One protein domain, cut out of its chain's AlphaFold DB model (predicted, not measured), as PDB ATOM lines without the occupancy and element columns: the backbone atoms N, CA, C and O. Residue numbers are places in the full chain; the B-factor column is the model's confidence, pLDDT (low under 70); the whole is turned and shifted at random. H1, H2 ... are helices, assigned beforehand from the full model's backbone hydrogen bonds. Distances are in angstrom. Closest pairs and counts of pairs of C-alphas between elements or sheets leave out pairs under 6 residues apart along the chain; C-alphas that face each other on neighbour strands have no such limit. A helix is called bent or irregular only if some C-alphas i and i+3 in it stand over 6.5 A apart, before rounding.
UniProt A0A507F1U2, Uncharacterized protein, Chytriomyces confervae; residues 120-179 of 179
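This is residues 120 to 179 of the 179 residues of an uncharacterized protein of Chytriomyces confervae (UniProt A0A507F1U2). The longest helix, H1, crosses a helical hairpin of H3 and H4, and the centres of these three helices make a triangle. The short H2 packs across one end of H4, while the link from H3 to H4, residues 157 to 166, loops round at the opposite end of the longest axis. The printed part has 60 residues with four named helices, H1 to H4 in chain order, and no named strand; its class is all helix. It is compact, with a radius of gyration of the C-alphas of 10.7 A, and spans 30 by 23 by 18 A, a rounded outline.

H1, residues 120 to 134, and H4, residues 167 to 177, are the hubs, touching three helices each. They touch at Phe 129 and Leu 171, closest C-alphas 5.3 A apart, at a steep tilt of 45 degrees, the same way. H3, residues 146 to 156, forms the hairpin with H4: a shallow tilt of 32 degrees, opposite ways, closest C-alphas Ser 156 and Ala 168 at 4.9 A. With residues 121 to 125 alone H1 only just touches H3, with 3 pairs of C-alphas within 8 A, closest Lys 122 and Ile 155 at 7.0 A. H2, residues 136 to 143, touches H4 about perpendicular, at 78 degrees, closest C-alphas Leu 143 and Ile 175 at 6.2 A. H1, with residues 131 to 132 alone, and H2 touch only at the corner, and only just, with 3 pairs within 8 A; the closest C-alphas, of Ala 132 and His 139, are 5.8 A apart. The helix packing is mostly crossed: of the four pairs of helices that touch, leaving out H1 and H2, which touch only at the corner, one, H3 and H4, is at a shallow tilt. Every O i to N i+4 pair is within hydrogen-bond range in H3 and H4, against 10 of 11 in H1 and 2 of 4 in H2.

H1 runs 21.7 A from C-alpha 120 at (45.020, -11.422, 31.436) to C-alpha 134. H2 measures 9.4 A and is only just irregular: C-alphas 138 and 141 are 6.7 A apart. H3 measures 15.2 A, and H4 15.5 A, ending at C-alpha 177 at (48.705, 12.880, 37.781).

The C-alphas farthest apart, of Arg 138 and Ser 161, are 30.6 A apart. The printed part has no cut; the links H1 to H2 and H2 to H3 are tight, H3 to H4 short. Mean pLDDT of the printed part is 89.6, and residue 179, the chain's last, is under 70.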
ATOM      1  N   ILE A 120      44.058 -11.526  30.331       98.31
ATOM      2  CA  ILE A 120      45.020 -11.422  31.436       98.31
ATOM      3  C   ILE A 120      45.519  -9.983  31.568       98.31
ATOM      4  O   ILE A 120      45.520  -9.453  32.681       98.31
ATOM      5  N   ARG A 121      45.885  -9.329  30.458       98.19
ATOM      6  CA  ARG A 121      46.320  -7.923  30.473       98.19
ATOM      7  C   ARG A 121      45.238  -7.011  31.047       98.19
ATOM      8  O   ARG A 121      45.507  -6.298  32.012       98.19
ATOM      9  N   LYS A 122      44.006  -7.100  30.538       98.44
ATOM     10  CA  LYS A 122      42.879  -6.258  30.978       98.44
ATOM     11  C   LYS A 122      42.525  -6.444  32.444       98.44
ATOM     12  O   LYS A 122      42.416  -5.462  33.173       98.44
ATOM     13  N   TRP A 123      42.412  -7.688  32.912       98.06
ATOM     14  CA  TRP A 123      42.137  -7.939  34.328       98.06
ATOM     15  C   TRP A 123      43.286  -7.497  35.237       98.06
ATOM     16  O   TRP A 123      43.040  -7.026  36.346       98.06
ATOM     17  N   SER A 124      44.530  -7.592  34.769       98.19
ATOM     18  CA  SER A 124      45.684  -7.100  35.525       98.19
ATOM     19  C   SER A 124      45.696  -5.576  35.611       98.19
ATOM     20  O   SER A 124      45.965  -5.032  36.678       98.19
ATOM     21  N   VAL A 125      45.360  -4.883  34.518       97.62
ATOM     22  CA  VAL A 125      45.189  -3.423  34.507       97.62
ATOM     23  C   VAL A 125      44.046  -3.007  35.425       97.62
ATOM     24  O   VAL A 125      44.229  -2.107  36.236       97.62
ATOM     25  N   HIS A 126      42.912  -3.703  35.375       97.06
ATOM     26  CA  HIS A 126      41.790  -3.464  36.279       97.06
ATOM     27  C   HIS A 126      42.204  -3.605  37.754       97.06
ATOM     28  O   HIS A 126      41.942  -2.719  38.564       97.06
ATOM     29  N   CYS A 127      42.926  -4.672  38.112       96.38
ATOM     30  CA  CYS A 127      43.442  -4.840  39.473       96.38
ATOM     31  C   CYS A 127      44.434  -3.731  39.858       96.38
ATOM     32  O   CYS A 127      44.363  -3.215  40.972       96.38
ATOM     33  N   ALA A 128      45.340  -3.344  38.954       95.62
ATOM     34  CA  ALA A 128      46.283  -2.249  39.185       95.62
ATOM     35  C   ALA A 128      45.561  -0.908  39.390       95.62
ATOM     36  O   ALA A 128      45.895  -0.170  40.311       95.62
ATOM     37  N   PHE A 129      44.533  -0.620  38.593       94.81
ATOM     38  CA  PHE A 129      43.680   0.553  38.757       94.81
ATOM     39  C   PHE A 129      43.026   0.591  40.142       94.81
ATOM     40  O   PHE A 129      43.156   1.589  40.848       94.81
ATOM     41  N   LEU A 130      42.409  -0.509  40.581       93.31
ATOM     42  CA  LEU A 130      41.775  -0.584  41.903       93.31
ATOM     43  C   LEU A 130      42.772  -0.371  43.053       93.31
ATOM     44  O   LEU A 130      42.493   0.391  43.978       93.31
ATOM     45  N   LEU A 131      43.953  -0.992  42.973       92.38
ATOM     46  CA  LEU A 131      45.026  -0.795  43.956       92.38
ATOM     47  C   LEU A 131      45.524   0.661  43.968       92.38
ATOM     48  O   LEU A 131      45.783   1.232  45.030       92.38
ATOM     49  N   ALA A 132      45.651   1.279  42.792       90.25
ATOM     50  CA  ALA A 132      46.114   2.654  42.656       90.25
ATOM     51  C   ALA A 132      45.092   3.669  43.189       90.25
ATOM     52  O   ALA A 132      45.496   4.615  43.859       90.25
ATOM     53  N   LEU A 133      43.785   3.455  42.988       87.62
ATOM     54  CA  LEU A 133      42.737   4.330  43.531       87.62
ATOM     55  C   LEU A 133      42.832   4.479  45.053       87.62
ATOM     56  O   LEU A 133      42.688   5.579  45.585       87.62
ATOM     57  N   LYS A 134      43.097   3.376  45.758       79.94
ATOM     58  CA  LYS A 134      43.184   3.360  47.224       79.94
ATOM     59  C   LYS A 134      44.465   4.011  47.748       79.94
ATOM     60  O   LYS A 134      44.473   4.534  48.858       79.94
ATOM     61  N   ASN A 135      45.560   3.979  46.984       77.06
ATOM     62  CA  ASN A 135      46.847   4.501  47.445       77.06
ATOM     63  C   ASN A 135      47.738   5.032  46.308       77.06
ATOM     64  O   ASN A 135      48.853   4.547  46.080       77.06
ATOM     65  N   HIS A 136      47.243   6.050  45.601       70.56
ATOM     66  CA  HIS A 136      47.879   6.587  44.392       70.56
ATOM     67  C   HIS A 136      49.316   7.064  44.641       70.56
ATOM     68  O   HIS A 136      50.198   6.759  43.847       70.56
ATOM     69  N   ARG A 137      49.609   7.708  45.782       72.00
ATOM     70  CA  ARG A 137      50.977   8.165  46.109       72.00
ATOM     71  C   ARG A 137      51.970   7.015  46.264       72.00
ATOM     72  O   ARG A 137      53.106   7.117  45.818       72.00
ATOM     73  N   ARG A 138      51.553   5.916  46.901       75.94
ATOM     74  CA  ARG A 138      52.425   4.757  47.148       75.94
ATOM     75  C   ARG A 138      52.678   3.957  45.875       75.94
ATOM     76  O   ARG A 138      53.756   3.392  45.714       75.94
ATOM     77  N   HIS A 139      51.687   3.888  44.992       76.94
ATOM     78  CA  HIS A 139      51.787   3.125  43.753       76.94
ATOM     79  C   HIS A 139      52.272   3.942  42.555       76.94
ATOM     80  O   HIS A 139      52.792   3.339  41.621       76.94
ATOM     81  N   GLY A 140      52.191   5.274  42.604       71.88
ATOM     82  CA  GLY A 140      52.643   6.170  41.539       71.88
ATOM     83  C   GLY A 140      54.079   5.882  41.112       71.88
ATOM     84  O   GLY A 140      54.324   5.660  39.936       71.88
ATOM     85  N   ILE A 141      55.003   5.709  42.064       79.25
ATOM     86  CA  ILE A 141      56.411   5.371  41.773       79.25
ATOM     87  C   ILE A 141      56.546   4.073  40.958       79.25
ATOM     88  O   ILE A 141      57.405   3.969  40.091       79.25
ATOM     89  N   LEU A 142      55.702   3.067  41.216       81.69
ATOM     90  CA  LEU A 142      55.742   1.795  40.480       81.69
ATOM     91  C   LEU A 142      55.136   1.912  39.081       81.69
ATOM     92  O   LEU A 142      55.478   1.128  38.200       81.69
ATOM     93  N   LEU A 143      54.210   2.850  38.908       83.44
ATOM     94  CA  LEU A 143      53.515   3.109  37.654       83.44
ATOM     95  C   LEU A 143      54.237   4.157  36.789       83.44
ATOM     96  O   LEU A 143      53.896   4.332  35.620       83.44
ATOM     97  N   GLN A 144      55.258   4.818  37.338       80.12
ATOM     98  CA  GLN A 144      56.135   5.721  36.608       80.12
ATOM     99  C   GLN A 144      57.014   4.958  35.606       80.12
ATOM    100  O   GLN A 144      57.486   3.845  35.842       80.12
ATOM    101  N   GLY A 145      57.275   5.614  34.476       84.31
ATOM    102  CA  GLY A 145      58.193   5.144  33.445       84.31
ATOM    103  C   GLY A 145      57.521   4.930  32.094       84.31
ATOM    104  O   GLY A 145      56.403   4.421  31.998       84.31
ATOM    105  N   GLN A 146      58.251   5.286  31.034       87.44
ATOM    106  CA  GLN A 146      57.750   5.253  29.658       87.44
ATOM    107  C   GLN A 146      57.198   3.878  29.277       87.44
ATOM    108  O   GLN A 146      56.108   3.772  28.738       87.44
ATOM    109  N   ARG A 147      57.890   2.807  29.676       91.31
ATOM    110  CA  ARG A 147      57.473   1.438  29.368       91.31
ATOM    111  C   ARG A 147      56.100   1.071  29.937       91.31
ATOM    112  O   ARG A 147      55.354   0.351  29.282       91.31
ATOM    113  N   VAL A 148      55.789   1.485  31.169       92.56
ATOM    114  CA  VAL A 148      54.474   1.201  31.767       92.56
ATOM    115  C   VAL A 148      53.410   2.008  31.033       92.56
ATOM    116  O   VAL A 148      52.385   1.443  30.665       92.56
ATOM    117  N   ASN A 149      53.688   3.282  30.748       93.06
ATOM    118  CA  ASN A 149      52.793   4.143  29.982       93.06
ATOM    119  C   ASN A 149      52.491   3.567  28.585       93.06
ATOM    120  O   ASN A 149      51.324   3.424  28.242       93.06
ATOM    121  N   ASP A 150      53.507   3.138  27.832       94.75
ATOM    122  CA  ASP A 150      53.337   2.542  26.498       94.75
ATOM    123  C   ASP A 150      52.473   1.274  26.547       94.75
ATOM    124  O   ASP A 150      51.586   1.081  25.715       94.75
ATOM    125  N   LEU A 151      52.703   0.407  27.541       96.81
ATOM    126  CA  LEU A 151      51.929  -0.824  27.710       96.81
ATOM    127  C   LEU A 151      50.468  -0.531  28.053       96.81
ATOM    128  O   LEU A 151      49.579  -1.123  27.450       96.81
ATOM    129  N   VAL A 152      50.205   0.373  29.000       96.81
ATOM    130  CA  VAL A 152      48.827   0.711  29.389       96.81
ATOM    131  C   VAL A 152      48.105   1.427  28.243       96.81
ATOM    132  O   VAL A 152      46.957   1.088  27.975       96.81
ATOM    133  N   THR A 153      48.784   2.312  27.504       96.75
ATOM    134  CA  THR A 153      48.262   2.941  26.276       96.75
ATOM    135  C   THR A 153      47.939   1.905  25.203       96.75
ATOM    136  O   THR A 153      46.888   1.956  24.575       96.75
ATOM    137  N   SER A 154      48.799   0.907  24.996       97.75
ATOM    138  CA  SER A 154      48.485  -0.174  24.059       97.75
ATOM    139  C   SER A 154      47.254  -0.967  24.505       97.75
ATOM    140  O   SER A 154      46.425  -1.314  23.668       97.75
ATOM    141  N   ILE A 155      47.128  -1.258  25.803       97.75
ATOM    142  CA  ILE A 155      46.006  -2.029  26.352       97.75
ATOM    143  C   ILE A 155      44.701  -1.212  26.320       97.75
ATOM    144  O   ILE A 155      43.625  -1.780  26.123       97.75
ATOM    145  N   SER A 156      44.756   0.115  26.468       97.38
ATOM    146  CA  SER A 156      43.566   0.970  26.377       97.38
ATOM    147  C   SER A 156      42.950   0.983  24.981       97.38
ATOM    148  O   SER A 156      41.756   1.223  24.862       97.38
ATOM    149  N   MET A 157      43.726   0.673  23.943       97.25
ATOM    150  CA  MET A 157      43.248   0.597  22.557       97.25
ATOM    151  C   MET A 157      42.621  -0.764  22.190       97.25
ATOM    152  O   MET A 157      42.177  -0.947  21.058       97.25
ATOM    153  N   GLU A 158      42.605  -1.738  23.107       96.19
ATOM    154  CA  GLU A 158      42.007  -3.065  22.892       96.19
ATOM    155  C   GLU A 158      40.463  -3.040  22.975       96.19
ATOM    156  O   GLU A 158      39.861  -2.053  23.388       96.19
ATOM    157  N   ASP A 159      39.779  -4.141  22.629       95.50
ATOM    158  CA  ASP A 159      38.306  -4.200  22.691       95.50
ATOM    159  C   ASP A 159      37.775  -4.412  24.123       95.50
ATOM    160  O   ASP A 159      37.680  -5.535  24.625       95.50
ATOM    161  N   TRP A 160      37.381  -3.341  24.803       96.31
ATOM    162  CA  TRP A 160      36.841  -3.404  26.165       96.31
ATOM    163  C   TRP A 160      35.341  -3.739  26.254       96.31
ATOM    164  O   TRP A 160      34.786  -3.672  27.346       96.31
ATOM    165  N   SER A 161      34.681  -4.172  25.172       93.06
ATOM    166  CA  SER A 161      33.229  -4.454  25.137       93.06
ATOM    167  C   SER A 161      32.720  -5.435  26.208       93.06
ATOM    168  O   SER A 161      31.554  -5.390  26.597       93.06
ATOM    169  N   LYS A 162      33.590  -6.319  26.715       89.56
ATOM    170  CA  LYS A 162      33.277  -7.287  27.788       89.56
ATOM    171  C   LYS A 162      33.414  -6.722  29.205       89.56
ATOM    172  O   LYS A 162      33.134  -7.429  30.172       89.56
ATOM    173  N   PHE A 163      33.876  -5.487  29.334       91.62
ATOM    174  CA  PHE A 163      34.074  -4.787  30.594       91.62
ATOM    175  C   PHE A 163      33.115  -3.602  30.677       91.62
ATOM    176  O   PHE A 163      32.654  -3.066  29.675       91.62
ATOM    177  N   ARG A 164      32.815  -3.167  31.903       89.12
ATOM    178  CA  ARG A 164      31.926  -2.018  32.124       89.12
ATOM    179  C   ARG A 164      32.554  -0.697  31.664       89.12
ATOM    180  O   ARG A 164      31.835   0.236  31.322       89.12
ATOM    181  N   CYS A 165      33.876  -0.607  31.724       91.81
ATOM    182  CA  CYS A 165      34.650   0.581  31.401       91.81
ATOM    183  C   CYS A 165      36.071   0.201  30.985       91.81
ATOM    184  O   CYS A 165      36.559  -0.879  31.320       91.81
ATOM    185  N   ASN A 166      36.729   1.121  30.280       95.75
ATOM    186  CA  ASN A 166      38.138   1.026  29.936       95.75
ATOM    187  C   ASN A 166      38.994   1.462  31.134       95.75
ATOM    188  O   ASN A 166      39.323   2.636  31.299       95.75
ATOM    189  N   ASP A 167      39.318   0.524  32.024       96.00
ATOM    190  CA  ASP A 167      40.106   0.850  33.220       96.00
ATOM    191  C   ASP A 167      41.581   1.145  32.903       96.00
ATOM    192  O   ASP A 167      42.277   1.713  33.742       96.00
ATOM    193  N   ALA A 168      42.051   0.834  31.688       96.31
ATOM    194  CA  ALA A 168      43.365   1.275  31.226       96.31
ATOM    195  C   ALA A 168      43.417   2.791  31.014       96.31
ATOM    196  O   ALA A 168      44.351   3.422  31.500       96.31
ATOM    197  N   GLU A 169      42.402   3.393  30.385       95.25
ATOM    198  CA  GLU A 169      42.309   4.859  30.247       95.25
ATOM    199  C   GLU A 169      42.316   5.548  31.612       95.25
ATOM    200  O   GLU A 169      43.044   6.511  31.836       95.25
ATOM    201  N   ARG A 170      41.556   5.006  32.565       93.31
ATOM    202  CA  ARG A 170      41.502   5.552  33.927       93.31
ATOM    203  C   ARG A 170      42.827   5.412  34.663       93.31
ATOM    204  O   ARG A 170      43.209   6.304  35.417       93.31
ATOM    205  N   LEU A 171      43.531   4.299  34.460       93.31
ATOM    206  CA  LEU A 171      44.865   4.111  35.017       93.31
ATOM    207  C   LEU A 171      45.875   5.088  34.398       93.31
ATOM    208  O   LEU A 171      46.732   5.581  35.125       93.31
ATOM    209  N   LEU A 172      45.766   5.408  33.101       93.12
ATOM    210  CA  LEU A 172      46.607   6.426  32.457       93.12
ATOM    211  C   LEU A 172      46.430   7.798  33.104       93.12
ATOM    212  O   LEU A 172      47.436   8.436  33.396       93.12
ATOM    213  N   THR A 173      45.197   8.204  33.423       89.81
ATOM    214  CA  THR A 173      44.952   9.466  34.145       89.81
ATOM    215  C   THR A 173      45.689   9.499  35.485       89.81
ATOM    216  O   THR A 173      46.366  10.471  35.799       89.81
ATOM    217  N   ILE A 174      45.661   8.397  36.249       87.38
ATOM    218  CA  ILE A 174      46.413   8.300  37.514       87.38
ATOM    219  C   ILE A 174      47.927   8.370  37.268       87.38
ATOM    220  O   ILE A 174      48.653   8.985  38.045       87.38
ATOM    221  N   ILE A 175      48.428   7.730  36.207       87.00
ATOM    222  CA  ILE A 175      49.852   7.773  35.852       87.00
ATOM    223  C   ILE A 175      50.281   9.208  35.533       87.00
ATOM    224  O   ILE A 175      51.342   9.634  35.984       87.00
ATOM    225  N   GLU A 176      49.474   9.948  34.779       84.38
ATOM    226  CA  GLU A 176      49.742  11.337  34.404       84.38
ATOM    227  C   GLU A 176      49.734  12.275  35.610       84.38
ATOM    228  O   GLU A 176      50.665  13.063  35.746       84.38
ATOM    229  N   ASP A 177      48.786  12.106  36.533       79.19
ATOM    230  CA  ASP A 177      48.705  12.880  37.781       79.19
ATOM    231  C   ASP A 177      49.884  12.625  38.744       79.19
ATOM    232  O   ASP A 177      50.086  13.370  39.704       79.19
ATOM    233  N   THR A 178      50.653  11.549  38.533       70.69
ATOM    234  CA  THR A 178      51.814  11.181  39.373       70.69
ATOM    235  C   THR A 178      53.171  11.574  38.781       70.69
ATOM    236  O   THR A 178      54.203  11.221  39.368       70.69
ATOM    237  N   LYS A 179      53.183  12.262  37.633       63.84
ATOM    238  CA  LYS A 179      54.379  12.878  37.036       63.84
ATOM    239  C   LYS A 179      54.639  14.256  37.640       63.84
ATOM    240  O   LYS A 179      55.835  14.559  37.831       63.84
TER     241      LYS A 179